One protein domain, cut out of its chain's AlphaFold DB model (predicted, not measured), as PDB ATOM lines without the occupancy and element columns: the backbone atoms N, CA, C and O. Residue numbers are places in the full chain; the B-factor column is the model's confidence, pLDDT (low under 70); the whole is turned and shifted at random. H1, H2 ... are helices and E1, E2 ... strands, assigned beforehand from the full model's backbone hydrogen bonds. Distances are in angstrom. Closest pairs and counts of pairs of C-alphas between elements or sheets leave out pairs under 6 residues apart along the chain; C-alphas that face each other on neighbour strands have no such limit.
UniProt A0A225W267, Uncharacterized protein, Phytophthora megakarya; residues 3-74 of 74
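Overview. This is residues 3 to 74 of the 74 residues of an uncharacterized protein of Phytophthora megakarya (UniProt A0A225W267). Two separate two-stranded ribbons make up a loose model: E3 and E4 lie side by side near its middle, and the hairpin of E1 and E2 lies away from them. E4 leads straight into H2 at one end of its ribbon, while the short H1 and the loop of residues 43 to 57 lie at the other end. The printed part has 72 residues, with two named helices and four named strands in the order E1 E2 E3 H1 E4 H2; under half of the residues are in named elements, and the class is mixed, helices and strands. Both sheets are antiparallel; the radius of gyration of the C-alphas is 15.0 A and the spans are 41 by 34 by 24 A.

Arrangement. Look first at E3, residues 34 to 38, and E4, residues 58 to 62, antiparallel at 154 degrees, with N 35 and O 61 within hydrogen-bond range at 2.9 A. At one end H2, residues 63 to 72, follows E4 by a tight link; the closest C-alphas of E3 and H2, Ile 34 and Leu 63, are 6.3 A apart. At the other end H1, residues 39 to 42, follows E3 by a tight link; its closest C-alpha to E4 is Met 39, 5.3 A from that of Thr 58. Now find E1, residues 3 to 5, and E2, residues 19 to 22, a hairpin at 167 degrees with N 5 and O 19 at 2.8 A, within hydrogen-bond range. Both strands are apart from E3, E4, H1 and H2. In H2 every O i to N i+4 pair is within hydrogen-bond range; H1 is too short for such a pair.

Along the chain. Find C-alpha 34 at (31.537, 162.804, 258.142), where E3 begins; E3 and E4 each measure 13.1 A from first to last C-alpha. H2 measures 14.1 A and ends at C-alpha 72, (41.745, 151.550, 271.188). E2 measures 10.7 A, E1 6.9 A and H1 4.9 A; E1 begins at C-alpha 3, (42.211, 157.596, 254.430).

Size, cuts and confidence. The two C-alphas farthest apart, those of Asn 27 and Gly 48, are 41.3 A apart. The printed part has no cut; the links E1 to E2, E2 to E3 and H1 to E4 are long. Look for pLDDT under 70 at residues 25 to 30 and 73 to 74; the mean of the printed part is 83.3.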
ATOM      1  N   TYR A   3      43.309 158.498 254.770       84.12
ATOM      2  CA  TYR A   3      42.211 157.596 254.430       84.12
ATOM      3  C   TYR A   3      41.822 157.750 252.960       84.12
ATOM      4  O   TYR A   3      42.019 158.810 252.362       84.12
ATOM      5  N   ALA A   4      41.250 156.689 252.400       88.12
ATOM      6  CA  ALA A   4      40.708 156.637 251.052       88.12
ATOM      7  C   ALA A   4      39.408 155.822 251.069       88.12
ATOM      8  O   ALA A   4      39.359 154.745 251.662       88.12
ATOM      9  N   LEU A   5      38.358 156.355 250.451       85.69
ATOM     10  CA  LEU A   5      37.056 155.717 250.295       85.69
ATOM     11  C   LEU A   5      36.921 155.165 248.889       85.69
ATOM     12  O   LEU A   5      37.266 155.832 247.914       85.69
ATOM     13  N   TYR A   6      36.387 153.954 248.801       86.88
ATOM     14  CA  TYR A   6      36.201 153.233 247.554       86.88
ATOM     15  C   TYR A   6      34.740 152.839 247.421       86.88
ATOM     16  O   TYR A   6      34.145 152.302 248.352       86.88
ATOM     17  N   GLU A   7      34.183 153.067 246.239       83.62
ATOM     18  CA  GLU A   7      32.894 152.511 245.856       83.62
ATOM     19  C   GLU A   7      33.147 151.296 244.963       83.62
ATOM     20  O   GLU A   7      33.597 151.425 243.825       83.62
ATOM     21  N   ILE A   8      32.906 150.101 245.502       84.06
ATOM     22  CA  ILE A   8      33.188 148.840 244.813       84.06
ATOM     23  C   ILE A   8      31.861 148.235 244.362       84.06
ATOM     24  O   ILE A   8      31.105 147.703 245.168       84.06
ATOM     25  N   ALA A   9      31.582 148.321 243.063       80.75
ATOM     26  CA  ALA A   9      30.376 147.745 242.462       80.75
ATOM     27  C   ALA A   9      30.593 146.333 241.884       80.75
ATOM     28  O   ALA A   9      29.629 145.627 241.602       80.75
ATOM     29  N   ALA A  10      31.847 145.915 241.695       80.75
ATOM     30  CA  ALA A  10      32.205 144.608 241.158       80.75
ATOM     31  C   ALA A  10      33.503 144.099 241.797       80.75
ATOM     32  O   ALA A  10      34.388 144.883 242.139       80.75
ATOM     33  N   LEU A  11      33.616 142.778 241.938       79.81
ATOM     34  CA  LEU A  11      34.833 142.124 242.414       79.81
ATOM     35  C   LEU A  11      35.908 142.161 241.318       79.81
ATOM     36  O   LEU A  11      35.625 141.847 240.163       79.81
ATOM     37  N   GLY A  12      37.141 142.524 241.677       84.56
ATOM     38  CA  GLY A  12      38.260 142.612 240.738       84.56
ATOM     39  C   GLY A  12      39.246 143.712 241.115       84.56
ATOM     40  O   GLY A  12      39.629 143.839 242.277       84.56
ATOM     41  N   THR A  13      39.669 144.501 240.127       83.50
ATOM     42  CA  THR A  13      40.592 145.622 240.337       83.50
ATOM     43  C   THR A  13      39.946 146.691 241.212       83.50
ATOM     44  O   THR A  13      38.858 147.177 240.903       83.50
ATOM     45  N   LEU A  14      40.640 147.082 242.281       86.56
ATOM     46  CA  LEU A  14      40.214 148.181 243.140       86.56
ATOM     47  C   LEU A  14      40.162 149.480 242.310       86.56
ATOM     48  O   LEU A  14      41.183 149.855 241.727       86.56
ATOM     49  N   PRO A  15      39.003 150.157 242.214       88.06
ATOM     50  CA  PRO A  15      38.891 151.400 241.463       88.06
ATOM     51  C   PRO A  15      39.675 152.527 242.142       88.06
ATOM     52  O   PRO A  15      40.137 152.405 243.278       88.06
ATOM     53  N   ALA A  16      39.809 153.659 241.448       91.50
ATOM     54  CA  ALA A  16      40.325 154.866 242.078       91.50
ATOM     55  C   ALA A  16      39.432 155.270 243.272       91.50
ATOM     56  O   ALA A  16      38.214 155.066 243.213       91.50
ATOM     57  N   PRO A  17      40.003 155.847 244.345       90.88
ATOM     58  CA  PRO A  17      39.207 156.297 245.475       90.88
ATOM     59  C   PRO A  17      38.219 157.384 245.046       90.88
ATOM     60  O   PRO A  17      38.593 158.323 244.343       90.88
ATOM     61  N   THR A  18      36.979 157.295 245.516       88.06
ATOM     62  CA  THR A  18      35.966 158.344 245.321       88.06
ATOM     63  C   THR A  18      36.249 159.560 246.197       88.06
ATOM     64  O   THR A  18      35.866 160.680 245.871       88.06
ATOM     65  N   THR A  19      36.930 159.361 247.323       85.88
ATOM     66  CA  THR A  19      37.352 160.418 248.243       85.88
ATOM     67  C   THR A  19      38.617 159.973 248.959       85.88
ATOM     68  O   THR A  19      38.803 158.793 249.237       85.88
ATOM     69  N   SER A  20      39.508 160.904 249.269       87.44
ATOM     70  CA  SER A  20      40.652 160.640 250.140       87.44
ATOM     71  C   SER A  20      40.962 161.876 250.971       87.44
ATOM     72  O   SER A  20      40.568 162.988 250.619       87.44
ATOM     73  N   GLY A  21      41.644 161.692 252.093       85.62
ATOM     74  CA  GLY A  21      41.956 162.800 252.980       85.62
ATOM     75  C   GLY A  21      42.869 162.415 254.128       85.62
ATOM     76  O   GLY A  21      43.418 161.317 254.191       85.62
ATOM     77  N   THR A  22      43.050 163.357 255.051       82.81
ATOM     78  CA  THR A  22      43.848 163.156 256.263       82.81
ATOM     79  C   THR A  22      42.998 163.425 257.497       82.81
ATOM     80  O   THR A  22      42.393 164.485 257.619       82.81
ATOM     81  N   ILE A  23      43.003 162.480 258.432       76.31
ATOM     82  CA  ILE A  23      42.405 162.602 259.764       76.31
ATOM     83  C   ILE A  23      43.521 162.923 260.751       76.31
ATOM     84  O   ILE A  23      44.603 162.320 260.713       76.31
ATOM     85  N   ARG A  24      43.250 163.850 261.664       72.88
ATOM     86  CA  ARG A  24      44.100 164.124 262.822       72.88
ATOM     87  C   ARG A  24      43.353 163.659 264.069       72.88
ATOM     88  O   ARG A  24      42.295 164.201 264.372       72.88
ATOM     89  N   GLN A  25      43.883 162.634 264.729       68.06
ATOM     90  CA  GLN A  25      43.333 162.102 265.975       68.06
ATOM     91  C   GLN A  25      43.488 163.136 267.104       68.06
ATOM     92  O   GLN A  25      44.486 163.861 267.136       68.06
ATOM     93  N   GLY A  26      42.511 163.216 268.011       62.31
ATOM     94  CA  GLY A  26      42.667 163.894 269.302       62.31
ATOM     95  C   GLY A  26      42.657 165.427 269.311       62.31
ATOM     96  O   GLY A  26      43.044 166.008 270.322       62.31
ATOM     97  N   ASN A  27      42.226 166.114 268.243       59.53
ATOM     98  CA  ASN A  27      42.111 167.576 268.278       59.53
ATOM     99  C   ASN A  27      40.637 168.029 268.355       59.53
ATOM    100  O   ASN A  27      39.953 168.013 267.326       59.53
ATOM    101  N   PRO A  28      40.137 168.474 269.529       58.16
ATOM    102  CA  PRO A  28      38.738 168.878 269.719       58.16
ATOM    103  C   PRO A  28      38.312 170.104 268.886       58.16
ATOM    104  O   PRO A  28      37.128 170.420 268.836       58.16
ATOM    105  N   GLY A  29      39.247 170.774 268.197       62.19
ATOM    106  CA  GLY A  29      38.971 171.876 267.265       62.19
ATOM    107  C   GLY A  29      38.903 171.496 265.778       62.19
ATOM    108  O   GLY A  29      38.718 172.379 264.944       62.19
ATOM    109  N   VAL A  30      39.090 170.224 265.409       66.56
ATOM    110  CA  VAL A  30      39.016 169.785 264.001       66.56
ATOM    111  C   VAL A  30      37.591 169.348 263.675       66.56
ATOM    112  O   VAL A  30      37.000 168.569 264.421       66.56
ATOM    113  N   ALA A  31      37.049 169.840 262.557       71.00
ATOM    114  CA  ALA A  31      35.718 169.466 262.089       71.00
ATOM    115  C   ALA A  31      35.600 167.938 261.885       71.00
ATOM    116  O   ALA A  31      36.578 167.306 261.468       71.00
ATOM    117  N   PRO A  32      34.430 167.340 262.175       74.25
ATOM    118  CA  PRO A  32      34.193 165.925 261.918       74.25
ATOM    119  C   PRO A  32      34.419 165.587 260.449       74.25
ATOM    120  O   PRO A  32      34.014 166.332 259.556       74.25
ATOM    121  N   VAL A  33      35.050 164.438 260.207       81.38
ATOM    122  CA  VAL A  33      35.128 163.863 258.864       81.38
ATOM    123  C   VAL A  33      33.925 162.942 258.728       81.38
ATOM    124  O   VAL A  33      34.010 161.754 259.031       81.38
ATOM    125  N   ILE A  34      32.788 163.534 258.356       86.19
ATOM    126  CA  ILE A  34      31.537 162.804 258.142       86.19
ATOM    127  C   ILE A  34      31.600 162.101 256.792       86.19
ATOM    128  O   ILE A  34      31.899 162.720 255.769       86.19
ATOM    129  N   ILE A  35      31.279 160.814 256.797       84.50
ATOM    130  CA  ILE A  35      31.051 160.025 255.596       84.50
ATOM    131  C   ILE A  35      29.613 159.542 255.629       84.50
ATOM    132  O   ILE A  35      29.209 158.860 256.570       84.50
ATOM    133  N   THR A  36      28.863 159.880 254.588       88.94
ATOM    134  CA  THR A  36      27.480 159.440 254.433       88.94
ATOM    135  C   THR A  36      27.439 158.145 253.635       88.94
ATOM    136  O   THR A  36      27.892 158.087 252.490       88.94
ATOM    137  N   PHE A  37      26.864 157.110 254.231       87.31
ATOM    138  CA  PHE A  37      26.597 155.840 253.572       87.31
ATOM    139  C   PHE A  37      25.140 155.765 253.134       87.31
ATOM    140  O   PHE A  37      24.233 156.039 253.917       87.31
ATOM    141  N   ASP A  38      24.916 155.331 251.896       89.44
ATOM    142  CA  ASP A  38      23.598 154.886 251.447       89.44
ATOM    143  C   ASP A  38      23.306 153.508 252.056       89.44
ATOM    144  O   ASP A  38      23.934 152.503 251.703       89.44
ATOM    145  N   MET A  39      22.335 153.460 252.970       92.00
ATOM    146  CA  MET A  39      21.986 152.245 253.706       92.00
ATOM    147  C   MET A  39      21.355 151.180 252.813       92.00
ATOM    148  O   MET A  39      21.489 149.989 253.094       92.00
ATOM    149  N   ARG A  40      20.718 151.566 251.701       92.31
ATOM    150  CA  ARG A  40      20.195 150.596 250.730       92.31
ATOM    151  C   ARG A  40      21.338 149.858 250.068       92.31
ATOM    152  O   ARG A  40      21.306 148.636 249.989       92.31
ATOM    153  N   ARG A  41      22.363 150.590 249.632       87.12
ATOM    154  CA  ARG A  41      23.548 149.991 249.005       87.12
ATOM    155  C   ARG A  41      24.331 149.151 250.008       87.12
ATOM    156  O   ARG A  41      24.668 148.015 249.690       87.12
ATOM    157  N   LEU A  42      24.540 149.662 251.222       87.00
ATOM    158  CA  LEU A  42      25.263 148.952 252.280       87.00
ATOM    159  C   LEU A  42      24.601 147.613 252.642       87.00
ATOM    160  O   LEU A  42      25.280 146.598 252.766       87.00
ATOM    161  N   LEU A  43      23.275 147.601 252.773       89.38
ATOM    162  CA  LEU A  43      22.503 146.407 253.125       89.38
ATOM    163  C   LEU A  43      22.071 145.579 251.905       89.38
ATOM    164  O   LEU A  43      21.300 144.634 252.052       89.38
ATOM    165  N   SER A  44      22.550 145.920 250.702       89.81
ATOM    166  CA  SER A  44      22.185 145.251 249.443       89.81
ATOM    167  C   SER A  44      20.669 145.191 249.186       89.81
ATOM    168  O   SER A  44      20.149 144.203 248.669       89.81
ATOM    169  N   ILE A  45      19.949 146.257 249.542       88.75
ATOM    170  CA  ILE A  45      18.505 146.398 249.340       88.75
ATOM    171  C   ILE A  45      18.244 146.979 247.941       88.75
ATOM    172  O   ILE A  45      18.686 148.095 247.648       88.75
ATOM    173  N   PRO A  46      17.479 146.277 247.087       90.19
ATOM    174  CA  PRO A  46      17.071 146.768 245.778       90.19
ATOM    175  C   PRO A  46      16.403 148.158 245.801       90.19
ATOM    176  O   PRO A  46      15.663 148.494 246.739       90.19
ATOM    177  N   PRO A  47      16.581 148.964 244.736       87.62
ATOM    178  CA  PRO A  47      15.839 150.206 244.554       87.62
ATOM    179  C   PRO A  47      14.324 149.971 244.597       87.62
ATOM    180  O   PRO A  47      13.817 149.016 244.015       87.62
ATOM    181  N   GLY A  48      13.592 150.843 245.290       87.44
ATOM    182  CA  GLY A  48      12.130 150.757 245.415       87.44
ATOM    183  C   GLY A  48      11.618 149.765 246.467       87.44
ATOM    184  O   GLY A  48      10.450 149.843 246.839       87.44
ATOM    185  N   GLN A  49      12.465 148.887 247.012       92.12
ATOM    186  CA  GLN A  49      12.072 148.033 248.134       92.12
ATOM    187  C   GLN A  49      12.040 148.842 249.442       92.12
ATOM    188  O   GLN A  49      12.800 149.798 249.604       92.12
ATOM    189  N   ALA A  50      11.160 148.514 250.387       92.25
ATOM    190  CA  ALA A  50      11.141 149.205 251.677       92.25
ATOM    191  C   ALA A  50      12.440 148.943 252.462       92.25
ATOM    192  O   ALA A  50      12.983 147.838 252.417       92.25
ATOM    193  N   LEU A  51      12.933 149.960 253.175       93.44
ATOM    194  CA  LEU A  51      14.002 149.765 254.157       93.44
ATOM    195  C   LEU A  51      13.460 148.963 255.355       93.44
ATOM    196  O   LEU A  51      12.272 149.092 255.673       93.44
ATOM    197  N   PRO A  52      14.295 148.148 256.026       92.56
ATOM    198  CA  PRO A  52      13.923 147.503 257.274       92.56
ATOM    199  C   PRO A  52      13.435 148.526 258.299       92.56
ATOM    200  O   PRO A  52      13.897 149.666 258.339       92.56
ATOM    201  N   HIS A  53      12.497 148.109 259.144       94.19
ATOM    202  CA  HIS A  53      11.935 148.994 260.154       94.19
ATOM    203  C   HIS A  53      13.035 149.513 261.096       94.19
ATOM    204  O   HIS A  53      13.779 148.723 261.672       94.19
ATOM    205  N   GLY A  54      13.112 150.836 261.265       89.81
ATOM    206  CA  GLY A  54      14.133 151.493 262.088       89.81
ATOM    207  C   GLY A  54      15.477 151.741 261.392       89.81
ATOM    208  O   GLY A  54      16.410 152.170 262.060       89.81
ATOM    209  N   VAL A  55      15.592 151.483 260.083       91.00
ATOM    210  CA  VAL A  55      16.781 151.823 259.285       91.00
ATOM    211  C   VAL A  55      16.532 153.108 258.502       91.00
ATOM    212  O   VAL A  55      15.636 153.164 257.657       91.00
ATOM    213  N   ASP A  56      17.360 154.120 258.751       93.25
ATOM    214  CA  ASP A  56      17.380 155.350 257.961       93.25
ATOM    215  C   ASP A  56      17.949 155.107 256.558       93.25
ATOM    216  O   ASP A  56      18.705 154.166 256.319       93.25
ATOM    217  N   ALA A  57      17.593 155.960 255.595       91.50
ATOM    218  CA  ALA A  57      18.101 155.837 254.225       91.50
ATOM    219  C   ALA A  57      19.602 156.139 254.114       91.50
ATOM    220  O   ALA A  57      20.275 155.634 253.212       91.50
ATOM    221  N   THR A  58      20.117 156.939 255.040       93.12
ATOM    222  CA  THR A  58      21.506 157.371 255.099       93.12
ATOM    223  C   THR A  58      22.049 157.182 256.503       93.12
ATOM    224  O   THR A  58      21.337 157.435 257.472       93.12
ATOM    225  N   ALA A  59      23.316 156.792 256.612       90.31
ATOM    226  CA  ALA A  59      24.041 156.774 257.875       90.31
ATOM    227  C   ALA A  59      25.266 157.680 257.788       90.31
ATOM    228  O   ALA A  59      26.142 157.461 256.951       90.31
ATOM    229  N   ASP A  60      25.325 158.672 258.671       91.19
ATOM    230  CA  ASP A  60      26.471 159.562 258.799       91.19
ATOM    231  C   ASP A  60      27.444 159.002 259.832       91.19
ATOM    232  O   ASP A  60      27.112 158.815 261.003       91.19
ATOM    233  N   VAL A  61      28.664 158.728 259.385       86.50
ATOM    234  CA  VAL A  61      29.722 158.154 260.211       86.50
ATOM    235  C   VAL A  61      30.829 159.181 260.376       86.50
ATOM    236  O   VAL A  61      31.447 159.596 259.396       86.50
ATOM    237  N   ASP A  62      31.115 159.573 261.619       88.19
ATOM    238  CA  ASP A  62      32.315 160.352 261.924       88.19
ATOM    239  C   ASP A  62      33.525 159.418 261.952       88.19
ATOM    240  O   ASP A  62      33.697 158.597 262.858       88.19
ATOM    241  N   LEU A  63      34.392 159.569 260.955       83.25
ATOM    242  CA  LEU A  63      35.571 158.734 260.806       83.25
ATOM    243  C   LEU A  63      36.542 158.876 261.989       83.25
ATOM    244  O   LEU A  63      37.331 157.968 262.232       83.25
ATOM    245  N   ARG A  64      36.477 159.970 262.760       80.31
ATOM    246  CA  ARG A  64      37.280 160.125 263.984       80.31
ATOM    247  C   ARG A  64      36.894 159.093 265.038       80.31
ATOM    248  O   ARG A  64      37.781 158.444 265.571       80.31
ATOM    249  N   ILE A  65      35.593 158.889 265.258       84.31
ATOM    250  CA  ILE A  65      35.077 157.912 266.230       84.31
ATOM    251  C   ILE A  65      35.493 156.498 265.825       84.31
ATOM    252  O   ILE A  65      35.933 155.717 266.661       84.31
ATOM    253  N   VAL A  66      35.392 156.177 264.532       82.62
ATOM    254  CA  VAL A  66      35.822 154.871 264.011       82.62
ATOM    255  C   VAL A  66      37.318 154.664 264.235       82.62
ATOM    256  O   VAL A  66      37.726 153.585 264.649       82.62
ATOM    257  N   MET A  67      38.139 155.684 263.974       79.44
ATOM    258  CA  MET A  67      39.581 155.595 264.195       79.44
ATOM    259  C   MET A  67      39.943 155.474 265.671       79.44
ATOM    260  O   MET A  67      40.810 154.666 265.980       79.44
ATOM    261  N   ASP A  68      39.278 156.209 266.560       80.00
ATOM    262  CA  ASP A  68      39.485 156.072 268.004       80.00
ATOM    263  C   ASP A  68      39.122 154.652 268.464       80.00
ATOM    264  O   ASP A  68      39.943 153.992 269.089       80.00
ATOM    265  N   LEU A  69      37.969 154.115 268.042       82.12
ATOM    266  CA  LEU A  69      37.560 152.748 268.384       82.12
ATOM    267  C   LEU A  69      38.529 151.682 267.851       82.12
ATOM    268  O   LEU A  69      38.840 150.728 268.559       82.12
ATOM    269  N   VAL A  70      38.990 151.815 266.602       78.81
ATOM    270  CA  VAL A  70      39.936 150.861 266.001       78.81
ATOM    271  C   VAL A  70      41.286 150.932 266.705       78.81
ATOM    272  O   VAL A  70      41.830 149.885 267.032       78.81
ATOM    273  N   ILE A  71      41.813 152.133 266.963       75.31
ATOM    274  CA  ILE A  71      43.096 152.310 267.658       75.31
ATOM    275  C   ILE A  71      43.021 151.782 269.092       75.31
ATOM    276  O   ILE A  71      43.939 151.086 269.502       75.31
ATOM    277  N   ASP A  72      41.933 152.045 269.817       71.06
ATOM    278  CA  ASP A  72      41.745 151.550 271.188       71.06
ATOM    279  C   ASP A  72      41.563 150.021 271.250       71.06
ATOM    280  O   ASP A  72      41.732 149.415 272.309       71.06
ATOM    281  N   SER A  73      41.202 149.383 270.131       69.12
ATOM    282  CA  SER A  73      41.004 147.930 270.028       69.12
ATOM    283  C   SER A  73      42.249 147.132 269.612       69.12
ATOM    284  O   SER A  73      42.176 145.902 269.541       69.12
ATOM    285  N   LEU A  74      43.357 147.818 269.312       59.31
ATOM    286  CA  LEU A  74      44.649 147.240 268.918       59.31
ATOM    287  C   LEU A  74      45.595 147.121 270.117       59.31
ATOM    288  O   LEU A  74      46.336 146.111 270.153       59.31
TER     289      LEU A  74